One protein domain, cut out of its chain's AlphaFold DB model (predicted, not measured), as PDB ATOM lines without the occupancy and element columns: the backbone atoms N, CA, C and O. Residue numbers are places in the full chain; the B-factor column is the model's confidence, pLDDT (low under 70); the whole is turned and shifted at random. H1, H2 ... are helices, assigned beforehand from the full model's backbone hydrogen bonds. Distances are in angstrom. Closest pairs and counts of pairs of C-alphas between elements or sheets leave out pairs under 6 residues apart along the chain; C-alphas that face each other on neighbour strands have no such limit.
ATOM      1  N   ASP A  22     -46.431 -31.280 -32.620       87.88
ATOM      2  CA  ASP A  22     -45.218 -31.958 -33.091       87.88
ATOM      3  C   ASP A  22     -45.373 -33.479 -33.081       87.88
ATOM      4  O   ASP A  22     -44.903 -34.157 -33.995       87.88
ATOM      5  N   TRP A  23     -46.082 -34.021 -32.086       91.50
ATOM      6  CA  TRP A  23     -46.413 -35.441 -32.052       91.50
ATOM      7  C   TRP A  23     -47.332 -35.825 -33.209       91.50
ATOM      8  O   TRP A  23     -47.103 -36.849 -33.843       91.50
ATOM      9  N   VAL A  24     -48.325 -34.991 -33.541       92.06
ATOM     10  CA  VAL A  24     -49.206 -35.229 -34.698       92.06
ATOM     11  C   VAL A  24     -48.403 -35.235 -35.999       92.06
ATOM     12  O   VAL A  24     -48.607 -36.116 -36.829       92.06
ATOM     13  N   ILE A  25     -47.464 -34.300 -36.170       91.44
ATOM     14  CA  ILE A  25     -46.597 -34.243 -37.357       91.44
ATOM     15  C   ILE A  25     -45.698 -35.482 -37.429       91.44
ATOM     16  O   ILE A  25     -45.581 -36.099 -38.490       91.44
ATOM     17  N   TRP A  26     -45.094 -35.873 -36.306       91.25
ATOM     18  CA  TRP A  26     -44.262 -37.070 -36.208       91.25
ATOM     19  C   TRP A  26     -45.058 -38.339 -36.536       91.25
ATOM     20  O   TRP A  26     -44.650 -39.130 -37.388       91.25
ATOM     21  N   ALA A  27     -46.237 -38.490 -35.933       90.31
ATOM     22  CA  ALA A  27     -47.118 -39.631 -36.133       90.31
ATOM     23  C   ALA A  27     -47.668 -39.695 -37.565       90.31
ATOM     24  O   ALA A  27     -47.745 -40.772 -38.143       90.31
ATOM     25  N   ALA A  28     -47.981 -38.550 -38.175       90.81
ATOM     26  CA  ALA A  28     -48.477 -38.478 -39.547       90.81
ATOM     27  C   ALA A  28     -47.428 -38.870 -40.602       90.81
ATOM     28  O   ALA A  28     -47.800 -39.261 -41.712       90.81
ATOM     29  N   TRP A  29     -46.133 -38.764 -40.288       89.69
ATOM     30  CA  TRP A  29     -45.040 -39.260 -41.133       89.69
ATOM     31  C   TRP A  29     -44.668 -40.721 -40.861       89.69
ATOM     32  O   TRP A  29     -43.991 -41.330 -41.690       89.69
ATOM     33  N   ALA A  30     -45.070 -41.282 -39.722       86.75
ATOM     34  CA  ALA A  30     -44.731 -42.644 -39.351       86.75
ATOM     35  C   ALA A  30     -45.580 -43.652 -40.141       86.75
ATOM     36  O   ALA A  30     -46.784 -43.775 -39.930       86.75
ATOM     37  N   ASP A  31     -44.933 -44.454 -40.989       75.62
ATOM     38  CA  ASP A  31     -45.601 -45.439 -41.859       75.62
ATOM     39  C   ASP A  31     -46.436 -46.495 -41.096       75.62
ATOM     40  O   ASP A  31     -47.287 -47.159 -41.686       75.62
ATOM     41  N   ARG A  32     -46.198 -46.673 -39.787       76.06
ATOM     42  CA  ARG A  32     -46.887 -47.658 -38.930       76.06
ATOM     43  C   ARG A  32     -47.990 -47.074 -38.045       76.06
ATOM     44  O   ARG A  32     -48.517 -47.813 -37.222       76.06
ATOM     45  N   ILE A  33     -48.323 -45.791 -38.180       84.06
ATOM     46  CA  ILE A  33     -49.380 -45.150 -37.391       84.06
ATOM     47  C   ILE A  33     -50.541 -44.775 -38.317       84.06
ATOM     48  O   ILE A  33     -50.359 -44.127 -39.348       84.06
ATOM     49  N   THR A  34     -51.753 -45.207 -37.967       86.25
ATOM     50  CA  THR A  34     -52.967 -44.884 -38.729       86.25
ATOM     51  C   THR A  34     -53.577 -43.561 -38.265       86.25
ATOM     52  O   THR A  34     -53.322 -43.094 -37.154       86.25
ATOM     53  N   PHE A  35     -54.419 -42.950 -39.106       88.69
ATOM     54  CA  PHE A  35     -55.168 -41.756 -38.699       88.69
ATOM     55  C   PHE A  35     -56.130 -42.047 -37.543       88.69
ATOM     56  O   PHE A  35     -56.242 -41.217 -36.652       88.69
ATOM     57  N   GLU A  36     -56.720 -43.245 -37.495       87.00
ATOM     58  CA  GLU A  36     -57.548 -43.700 -36.369       87.00
ATOM     59  C   GLU A  36     -56.757 -43.745 -35.053       87.00
ATOM     60  O   GLU A  36     -57.258 -43.361 -33.999       87.00
ATOM     61  N   GLU A  37     -55.495 -44.186 -35.083       87.50
ATOM     62  CA  GLU A  37     -54.663 -44.217 -33.879       87.50
ATOM     63  C   GLU A  37     -54.246 -42.808 -33.427       87.50
ATOM     64  O   GLU A  37     -54.180 -42.532 -32.225       87.50
ATOM     65  N   ILE A  38     -54.010 -41.899 -34.379       90.50
ATOM     66  CA  ILE A  38     -53.781 -40.475 -34.093       90.50
ATOM     67  C   ILE A  38     -55.033 -39.859 -33.468       90.50
ATOM     68  O   ILE A  38     -54.927 -39.172 -32.451       90.50
ATOM     69  N   GLU A  39     -56.208 -40.141 -34.022       92.12
ATOM     70  CA  GLU A  39     -57.493 -39.672 -33.512       92.12
ATOM     71  C   GLU A  39     -57.747 -40.201 -32.100       92.12
ATOM     72  O   GLU A  39     -58.039 -39.422 -31.198       92.12
ATOM     73  N   LYS A  40     -57.506 -41.489 -31.850       89.94
ATOM     74  CA  LYS A  40     -57.657 -42.085 -30.518       89.94
ATOM     75  C   LYS A  40     -56.744 -41.443 -29.465       89.94
ATOM     76  O   LYS A  40     -57.137 -41.334 -28.307       89.94
ATOM     77  N   LYS A  41     -55.525 -41.037 -29.840       87.69
ATOM     78  CA  LYS A  41     -54.544 -40.437 -28.913       87.69
ATOM     79  C   LYS A  41     -54.694 -38.925 -28.744       87.69
ATOM     80  O   LYS A  41     -54.313 -38.403 -27.701       87.69
ATOM     81  N   THR A  42     -55.185 -38.218 -29.761       89.31
ATOM     82  CA  THR A  42     -55.169 -36.740 -29.804       89.31
ATOM     83  C   THR A  42     -56.540 -36.099 -30.014       89.31
ATOM     84  O   THR A  42     -56.658 -34.877 -29.937       89.31
ATOM     85  N   GLY A  43     -57.567 -36.891 -30.320       91.88
ATOM     86  CA  GLY A  43     -58.896 -36.424 -30.719       91.88
ATOM     87  C   GLY A  43     -58.924 -35.712 -32.076       91.88
ATOM     88  O   GLY A  43     -59.883 -35.004 -32.369       91.88
ATOM     89  N   LYS A  44     -57.860 -35.812 -32.887       92.00
ATOM     90  CA  LYS A  44     -57.772 -35.157 -34.199       92.00
ATOM     91  C   LYS A  44     -58.169 -36.110 -35.311       92.00
ATOM     92  O   LYS A  44     -57.505 -37.118 -35.534       92.00
ATOM     93  N   THR A  45     -59.204 -35.721 -36.046       93.88
ATOM     94  CA  THR A  45     -59.651 -36.424 -37.249       93.88
ATOM     95  C   THR A  45     -58.596 -36.350 -38.352       93.88
ATOM     96  O   THR A  45     -57.727 -35.470 -38.349       93.88
ATOM     97  N   GLU A  46     -58.700 -37.210 -39.367       91.38
ATOM     98  CA  GLU A  46     -57.837 -37.139 -40.555       91.38
ATOM     99  C   GLU A  46     -57.824 -35.732 -41.181       91.38
ATOM    100  O   GLU A  46     -56.763 -35.215 -41.540       91.38
ATOM    101  N   SER A  47     -58.989 -35.083 -41.267       94.31
ATOM    102  CA  SER A  47     -59.115 -33.721 -41.799       94.31
ATOM    103  C   SER A  47     -58.280 -32.721 -41.000       94.31
ATOM    104  O   SER A  47     -57.576 -31.884 -41.572       94.31
ATOM    105  N   ASP A  48     -58.295 -32.835 -39.674       94.56
ATOM    106  CA  ASP A  48     -57.527 -31.953 -38.803       94.56
ATOM    107  C   ASP A  48     -56.028 -32.220 -38.905       94.56
ATOM    108  O   ASP A  48     -55.246 -31.269 -38.981       94.56
ATOM    109  N   VAL A  49     -55.619 -33.486 -39.013       93.75
ATOM    110  CA  VAL A  49     -54.221 -33.855 -39.277       93.75
ATOM    111  C   VAL A  49     -53.752 -33.264 -40.608       93.75
ATOM    112  O   VAL A  49     -52.680 -32.662 -40.667       93.75
ATOM    113  N   ILE A  50     -54.561 -33.339 -41.670       93.62
ATOM    114  CA  ILE A  50     -54.239 -32.733 -42.970       93.62
ATOM    115  C   ILE A  50     -54.075 -31.212 -42.841       93.62
ATOM    116  O   ILE A  50     -53.120 -30.657 -43.395       93.62
ATOM    117  N   LYS A  51     -54.959 -30.526 -42.102       95.44
ATOM    118  CA  LYS A  51     -54.848 -29.077 -41.854       95.44
ATOM    119  C   LYS A  51     -53.570 -28.736 -41.084       95.44
ATOM    120  O   LYS A  51     -52.878 -27.793 -41.464       95.44
ATOM    121  N   ILE A  52     -53.240 -29.500 -40.041       94.44
ATOM    122  CA  ILE A  52     -52.013 -29.327 -39.248       94.44
ATOM    123  C   ILE A  52     -50.785 -29.509 -40.144       94.44
ATOM    124  O   ILE A  52     -49.918 -28.636 -40.184       94.44
ATOM    125  N   MET A  53     -50.739 -30.583 -40.929       95.06
ATOM    126  CA  MET A  53     -49.632 -30.871 -41.840       95.06
ATOM    127  C   MET A  53     -49.471 -29.791 -42.912       95.06
ATOM    128  O   MET A  53     -48.351 -29.382 -43.210       95.06
ATOM    129  N   ARG A  54     -50.579 -29.276 -43.460       94.69
ATOM    130  CA  ARG A  54     -50.559 -28.206 -44.468       94.69
ATOM    131  C   ARG A  54     -50.034 -26.882 -43.914       94.69
ATOM    132  O   ARG A  54     -49.389 -26.150 -44.654       94.69
ATOM    133  N   ARG A  55     -50.327 -26.570 -42.648       94.56
ATOM    134  CA  ARG A  55     -49.877 -25.334 -41.984       94.56
ATOM    135  C   ARG A  55     -48.409 -25.389 -41.561       94.56
ATOM    136  O   ARG A  55     -47.746 -24.363 -41.598       94.56
ATOM    137  N   ASN A  56     -47.916 -26.563 -41.163       93.50
ATOM    138  CA  ASN A  56     -46.579 -26.706 -40.576       93.50
ATOM    139  C   ASN A  56     -45.491 -27.121 -41.580       93.50
ATOM    140  O   ASN A  56     -44.310 -26.889 -41.336       93.50
ATOM    141  N   LEU A  57     -45.851 -27.744 -42.705       93.12
ATOM    142  CA  LEU A  57     -44.881 -28.185 -43.706       93.12
ATOM    143  C   LEU A  57     -44.743 -27.189 -44.857       93.12
ATOM    144  O   LEU A  57     -45.708 -26.569 -45.300       93.12
ATOM    145  N   LYS A  58     -43.539 -27.136 -45.438       95.75
ATOM    146  CA  LYS A  58     -43.319 -26.469 -46.727       95.75
ATOM    147  C   LYS A  58     -44.209 -27.111 -47.806       95.75
ATOM    148  O   LYS A  58     -44.382 -28.335 -47.792       95.75
ATOM    149  N   PRO A  59     -44.707 -26.350 -48.799       95.44
ATOM    150  CA  PRO A  59     -45.605 -26.882 -49.827       95.44
ATOM    151  C   PRO A  59     -45.063 -28.113 -50.570       95.44
ATOM    152  O   PRO A  59     -45.816 -29.042 -50.856       95.44
ATOM    153  N   SER A  60     -43.758 -28.157 -50.859       95.50
ATOM    154  CA  SER A  60     -43.100 -29.311 -51.489       95.50
ATOM    155  C   SER A  60     -43.122 -30.557 -50.597       95.50
ATOM    156  O   SER A  60     -43.508 -31.633 -51.057       95.50
ATOM    157  N   SER A  61     -42.785 -30.408 -49.316       93.81
ATOM    158  CA  SER A  61     -42.840 -31.480 -48.317       93.81
ATOM    159  C   SER A  61     -44.265 -31.984 -48.094       93.81
ATOM    160  O   SER A  61     -44.480 -33.192 -48.023       93.81
ATOM    161  N   PHE A  62     -45.253 -31.084 -48.055       95.06
ATOM    162  CA  PHE A  62     -46.663 -31.453 -47.938       95.06
ATOM    163  C   PHE A  62     -47.152 -32.257 -49.149       95.06
ATOM    164  O   PHE A  62     -47.821 -33.277 -48.979       95.06
ATOM    165  N   ARG A  63     -46.789 -31.850 -50.376       94.12
ATOM    166  CA  ARG A  63     -47.109 -32.619 -51.593       94.12
ATOM    167  C   ARG A  63     -46.486 -34.012 -51.560       94.12
ATOM    168  O   ARG A  63     -47.164 -34.978 -51.903       94.12
ATOM    169  N   LEU A  64     -45.231 -34.129 -51.116       92.12
ATOM    170  CA  LEU A  64     -44.564 -35.422 -50.966       92.12
ATOM    171  C   LEU A  64     -45.280 -36.299 -49.933       92.12
ATOM    172  O   LEU A  64     -45.568 -37.458 -50.216       92.12
ATOM    173  N   TRP A  65     -45.628 -35.737 -48.775       92.56
ATOM    174  CA  TRP A  65     -46.408 -36.435 -47.759       92.56
ATOM    175  C   TRP A  65     -47.765 -36.897 -48.301       92.56
ATOM    176  O   TRP A  65     -48.105 -38.066 -48.151       92.56
ATOM    177  N   ARG A  66     -48.512 -36.042 -49.016       91.69
ATOM    178  CA  ARG A  66     -49.796 -36.435 -49.625       91.69
ATOM    179  C   ARG A  66     -49.638 -37.528 -50.668       91.69
ATOM    180  O   ARG A  66     -50.443 -38.456 -50.682       91.69
ATOM    181  N   LYS A  67     -48.585 -37.462 -51.490       89.00
ATOM    182  CA  LYS A  67     -48.248 -38.543 -52.419       89.00
ATOM    183  C   LYS A  67     -48.040 -39.845 -51.650       89.00
ATOM    184  O   LYS A  67     -48.679 -40.823 -52.005       89.00
ATOM    185  N   ARG A  68     -47.255 -39.840 -50.565       84.50
ATOM    186  CA  ARG A  68     -46.998 -41.029 -49.730       84.50
ATOM    187  C   ARG A  68     -48.246 -41.550 -49.027       84.50
ATOM    188  O   ARG A  68     -48.492 -42.744 -49.080       84.50
ATOM    189  N   VAL A  69     -49.071 -40.685 -48.443       83.62
ATOM    190  CA  VAL A  69     -50.341 -41.082 -47.813       83.62
ATOM    191  C   VAL A  69     -51.265 -41.788 -48.809       83.62
ATOM    192  O   VAL A  69     -51.917 -42.765 -48.443       83.62
ATOM    193  N   ASN A  70     -51.285 -41.326 -50.062       76.19
ATOM    194  CA  ASN A  70     -52.087 -41.921 -51.127       76.19
ATOM    195  C   ASN A  70     -51.414 -43.154 -51.773       76.19
ATOM    196  O   ASN A  70     -52.120 -44.063 -52.201       76.19
ATOM    197  N   SER A  71     -50.075 -43.204 -51.851       67.81
ATOM    198  CA  SER A  71     -49.313 -44.239 -52.575       67.81
ATOM    199  C   SER A  71     -48.782 -45.374 -51.689       67.81
ATOM    200  O   SER A  71     -48.887 -46.538 -52.059       67.81
ATOM    201  N   GLN A  72     -48.221 -45.069 -50.515       55.00
ATOM    202  CA  GLN A  72     -47.843 -46.032 -49.472       55.00
ATOM    203  C   GLN A  72     -49.062 -46.307 -48.583       55.00
ATOM    204  O   GLN A  72     -49.079 -46.048 -47.383       55.00
ATOM    205  N   SER A  73     -50.123 -46.844 -49.179       47.59
ATOM    206  CA  SER A  73     -51.254 -47.328 -48.399       47.59
ATOM    207  C   SER A  73     -51.059 -48.805 -48.061       47.59
ATOM    208  O   SER A  73     -51.514 -49.697 -48.772       47.59
ATOM    209  N   ILE A  74     -50.435 -49.049 -46.906       48.78
ATOM    210  CA  ILE A  74     -50.720 -50.232 -46.074       48.78
ATOM    211  C   ILE A  74     -52.038 -50.012 -45.293       48.78
ATOM    212  O   ILE A  74     -52.425 -50.823 -44.459       48.78
ATOM    213  N   LYS A  75     -52.775 -48.918 -45.553       49.53
ATOM    214  CA  LYS A  75     -54.003 -48.575 -44.818       49.53
ATOM    215  C   LYS A  75     -55.180 -49.493 -45.152       49.53
ATOM    216  O   LYS A  75     -56.149 -49.540 -44.411       49.53
ATOM    217  N   HIS A  76     -55.076 -50.286 -46.221       56.22
ATOM    218  CA  HIS A  76     -56.018 -51.360 -46.533       56.22
ATOM    219  C   HIS A  76     -55.422 -52.718 -46.144       56.22
ATOM    220  O   HIS A  76     -54.819 -53.400 -46.978       56.22
ATOM    221  N   ARG A  77     -55.631 -53.136 -44.889       56.66
ATOM    222  CA  ARG A  77     -55.150 -54.415 -44.331       56.66
ATOM    223  C   ARG A  77     -55.364 -55.612 -45.274       56.66
ATOM    224  O   ARG A  77     -54.437 -56.374 -45.523       56.66
ATOM    225  N   LYS A  78     -56.546 -55.710 -45.898       61.53
ATOM    226  CA  LYS A  78     -56.885 -56.775 -46.862       61.53
ATOM    227  C   LYS A  78     -56.010 -56.768 -48.128       61.53
ATOM    228  O   LYS A  78     -55.572 -57.825 -48.572       61.53
ATOM    229  N   LYS A  79     -55.721 -55.592 -48.705       59.50
ATOM    230  CA  LYS A  79     -54.852 -55.479 -49.898       59.50
ATOM    231  C   LYS A  79     -53.407 -55.850 -49.566       59.50
ATOM    232  O   LYS A  79     -52.736 -56.490 -50.375       59.50
ATOM    233  N   PHE A  80     -52.953 -55.501 -48.365       64.50
ATOM    234  CA  PHE A  80     -51.629 -55.870 -47.877       64.50
ATOM    235  C   PHE A  80     -51.479 -57.388 -47.674       64.50
ATOM    236  O   PHE A  80     -50.526 -57.983 -48.184       64.50
ATOM    237  N   GLU A  81     -52.439 -58.035 -47.004       72.25
ATOM    238  CA  GLU A  81     -52.448 -59.494 -46.805       72.25
ATOM    239  C   GLU A  81     -52.487 -60.257 -48.141       72.25
ATOM    240  O   GLU A  81     -51.765 -61.243 -48.320       72.25
ATOM    241  N   TYR A  82     -53.273 -59.775 -49.110       74.38
ATOM    242  CA  TYR A  82     -53.345 -60.356 -50.450       74.38
ATOM    243  C   TYR A  82     -52.012 -60.248 -51.206       74.38
ATOM    244  O   TYR A  82     -51.504 -61.253 -51.701       74.38
ATOM    245  N   SER A  83     -51.400 -59.058 -51.241       74.38
ATOM    246  CA  SER A  83     -50.110 -58.838 -51.913       74.38
ATOM    247  C   SER A  83     -49.000 -59.732 -51.336       74.38
ATOM    248  O   SER A  83     -48.268 -60.381 -52.085       74.38
ATOM    249  N   ARG A  84     -48.943 -59.878 -50.004       76.00
ATOM    250  CA  ARG A  84     -48.019 -60.794 -49.310       76.00
ATOM    251  C   ARG A  84     -48.222 -62.262 -49.699       76.00
ATOM    252  O   ARG A  84     -47.236 -62.965 -49.919       76.00
ATOM    253  N   LYS A  85     -49.473 -62.735 -49.802       79.81
ATOM    254  CA  LYS A  85     -49.771 -64.107 -50.257       79.81
ATOM    255  C   LYS A  85     -49.270 -64.346 -51.683       79.81
ATOM    256  O   LYS A  85     -48.641 -65.373 -51.922       79.81
ATOM    257  N   GLN A  86     -49.487 -63.396 -52.595       78.12
ATOM    258  CA  GLN A  86     -49.054 -63.512 -53.994       78.12
ATOM    259  C   GLN A  86     -47.527 -63.575 -54.130       78.12
ATOM    260  O   GLN A  86     -47.007 -64.428 -54.848       78.12
ATOM    261  N   ILE A  87     -46.798 -62.741 -53.381       78.69
ATOM    262  CA  ILE A  87     -45.325 -62.774 -53.346       78.69
ATOM    263  C   ILE A  87     -44.828 -64.153 -52.892       78.69
ATOM    264  O   ILE A  87     -43.953 -64.736 -53.529       78.69
ATOM    265  N   ARG A  88     -45.428 -64.716 -51.835       78.94
ATOM    266  CA  ARG A  88     -45.047 -66.032 -51.302       78.94
ATOM    267  C   ARG A  88     -45.303 -67.173 -52.294       78.94
ATOM    268  O   ARG A  88     -44.473 -68.067 -52.410       78.94
ATOM    269  N   VAL A  89     -46.427 -67.140 -53.015       80.94
ATOM    270  CA  VAL A  89     -46.743 -68.129 -54.063       80.94
ATOM    271  C   VAL A  89     -45.743 -68.041 -55.217       80.94
ATOM    272  O   VAL A  89     -45.274 -69.071 -55.696       80.94
ATOM    273  N   LYS A  90     -45.374 -66.824 -55.633       76.38
ATOM    274  CA  LYS A  90     -44.426 -66.604 -56.731       76.38
ATOM    275  C   LYS A  90     -43.023 -67.122 -56.405       76.38
ATOM    276  O   LYS A  90     -42.424 -67.766 -57.257       76.38
ATOM    277  N   ILE A  91     -42.541 -66.901 -55.179       76.69
ATOM    278  CA  ILE A  91     -41.249 -67.431 -54.706       76.69
ATOM    279  C   ILE A  91     -41.259 -68.963 -54.740       76.69
ATOM    280  O   ILE A  91     -40.403 -69.559 -55.382       76.69
ATOM    281  N   LYS A  92     -42.291 -69.589 -54.159       73.19
ATOM    282  CA  LYS A  92     -42.405 -71.052 -54.093       73.19
ATOM    283  C   LYS A  92     -42.483 -71.702 -55.479       73.19
ATOM    284  O   LYS A  92     -41.905 -72.755 -55.706       73.19
ATOM    285  N   LYS A  93     -43.178 -71.063 -56.428       72.12
ATOM    286  CA  LYS A  93     -43.245 -71.523 -57.825       72.12
ATOM    287  C   LYS A  93     -41.884 -71.425 -58.526       72.12
ATOM    288  O   LYS A  93     -41.538 -72.326 -59.275       72.12
ATOM    289  N   ASN A  94     -41.125 -70.358 -58.274       69.75
ATOM    290  CA  ASN A  94     -39.775 -70.207 -58.817       69.75
ATOM    291  C   ASN A  94     -38.802 -71.238 -58.231       69.75
ATOM    292  O   ASN A  94     -37.964 -71.742 -58.959       69.75
ATOM    293  N   GLU A  95     -38.907 -71.568 -56.945       73.19
ATOM    294  CA  GLU A  95     -38.086 -72.621 -56.329       73.19
ATOM    295  C   GLU A  95     -38.358 -73.997 -56.951       73.19
ATOM    296  O   GLU A  95     -37.421 -74.750 -57.175       73.19
ATOM    297  N   ILE A  96     -39.619 -74.293 -57.291       71.44
ATOM    298  CA  ILE A  96     -40.020 -75.548 -57.949       71.44
ATOM    299  C   ILE A  96     -39.557 -75.609 -59.414       71.44
ATOM    300  O   ILE A  96     -39.264 -76.686 -59.906       71.44
ATOM    301  N   LEU A  97     -39.518 -74.473 -60.119       64.12
ATOM    302  CA  LEU A  97     -39.119 -74.398 -61.534       64.12
ATOM    303  C   LEU A  97     -37.599 -74.383 -61.757       64.12
ATOM    304  O   LEU A  97     -37.163 -74.532 -62.893       64.12
ATOM    305  N   ASN A  98     -36.816 -74.134 -60.707       61.00
ATOM    306  CA  ASN A  98     -35.350 -74.092 -60.754       61.00
ATOM    307  C   ASN A  98     -34.703 -75.380 -60.200       61.00
ATOM    308  O   ASN A  98     -33.504 -75.384 -59.920       61.00
ATOM    309  N   TRP A  99     -35.503 -76.432 -60.022       50.81
ATOM    310  CA  TRP A  99     -35.099 -77.822 -59.807       50.81
ATOM    311  C   TRP A  99     -35.430 -78.630 -61.062       50.81
ATOM    312  O   TRP A  99     -34.692 -79.601 -61.328       50.81
TER     313      TRP A  99
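This is residues 22 to 99 of the 99 residues of an uncharacterized protein of Pelagibacteraceae bacterium GOM-A3 (UniProt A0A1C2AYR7). A small head of four short helices, H1 to H4, has one long helix, H5, sticking out from it as a free tail, with residues 76 to 99 standing free. In the head H1 and H2 make a short helical hairpin, H3 crosses both, and H4 folds back near H3 and leads towards the tail. The printed part has 78 residues, with five named helices in the order H1, H2, H3, H4, H5 and no named strand; its class is all helix. The whole is only just extended, close to loose, with a radius of gyration of the C-alphas of 17.5 A, and the spans are 57 by 28 by 16 A, the tail making the length.

H1, residues 22 to 29, begins with C-alpha 22 at (-45.218, -31.958, -33.091). H2 holds residues 35 to 42; H1 measures 10.9 A and H2 10.2 A from first to last C-alpha. H3, residues 46 to 56, measures 15.3 A. H4, residues 59 to 71, measures 18.0 A and ends with C-alpha 71 at (-49.313, -44.239, -52.575). H5, residues 77 to 97, is the longest helix at 30.9 A and ends with C-alpha 97 at (-39.119, -74.398, -61.534).

H1 and H2 touch as a hairpin, at a shallow tilt of 12 degrees, opposite ways; their closest C-alphas, those of Val 24 and Ile 38, are 7.0 A apart. H3 touches H1, with the closest C-alphas, Ile 25 and Met 53, 6.4 A apart; the tilt of 69.9 degrees is steep, only just short of about perpendicular. H3 also touches H2, about perpendicular at 75 degrees, with the closest C-alphas, Phe 35 and Glu 46, 5.6 A apart. Of these three pairs one is at a shallow tilt, and the packing is mostly crossed, but only just. H4 is close to H3 but not clearly touching, at a shallow tilt of 28 degrees, opposite ways; the closest C-alphas, Arg 54 and Phe 62, are 6.1 A apart. H4 is also close to H1 but not clearly touching, with the closest C-alphas, Trp 29 and Trp 65, 7.3 A apart. H5 is apart from H1, H2, H3 and H4. In H1, H2, H3, H4 and H5 every O i to N i+4 pair is within hydrogen-bond range.

The C-alphas of Arg 55 and Trp 99, the two farthest apart, are 57.4 A apart. Without the free residues the body of 54 residues spans 28 by 24 by 16 A. The printed part has no cut, and its four links between helices are tight. Residue 99 is the chain's last. The mean pLDDT of the printed part is 81.8; residues 71 to 80, 94 and 97 to 99 are under 70.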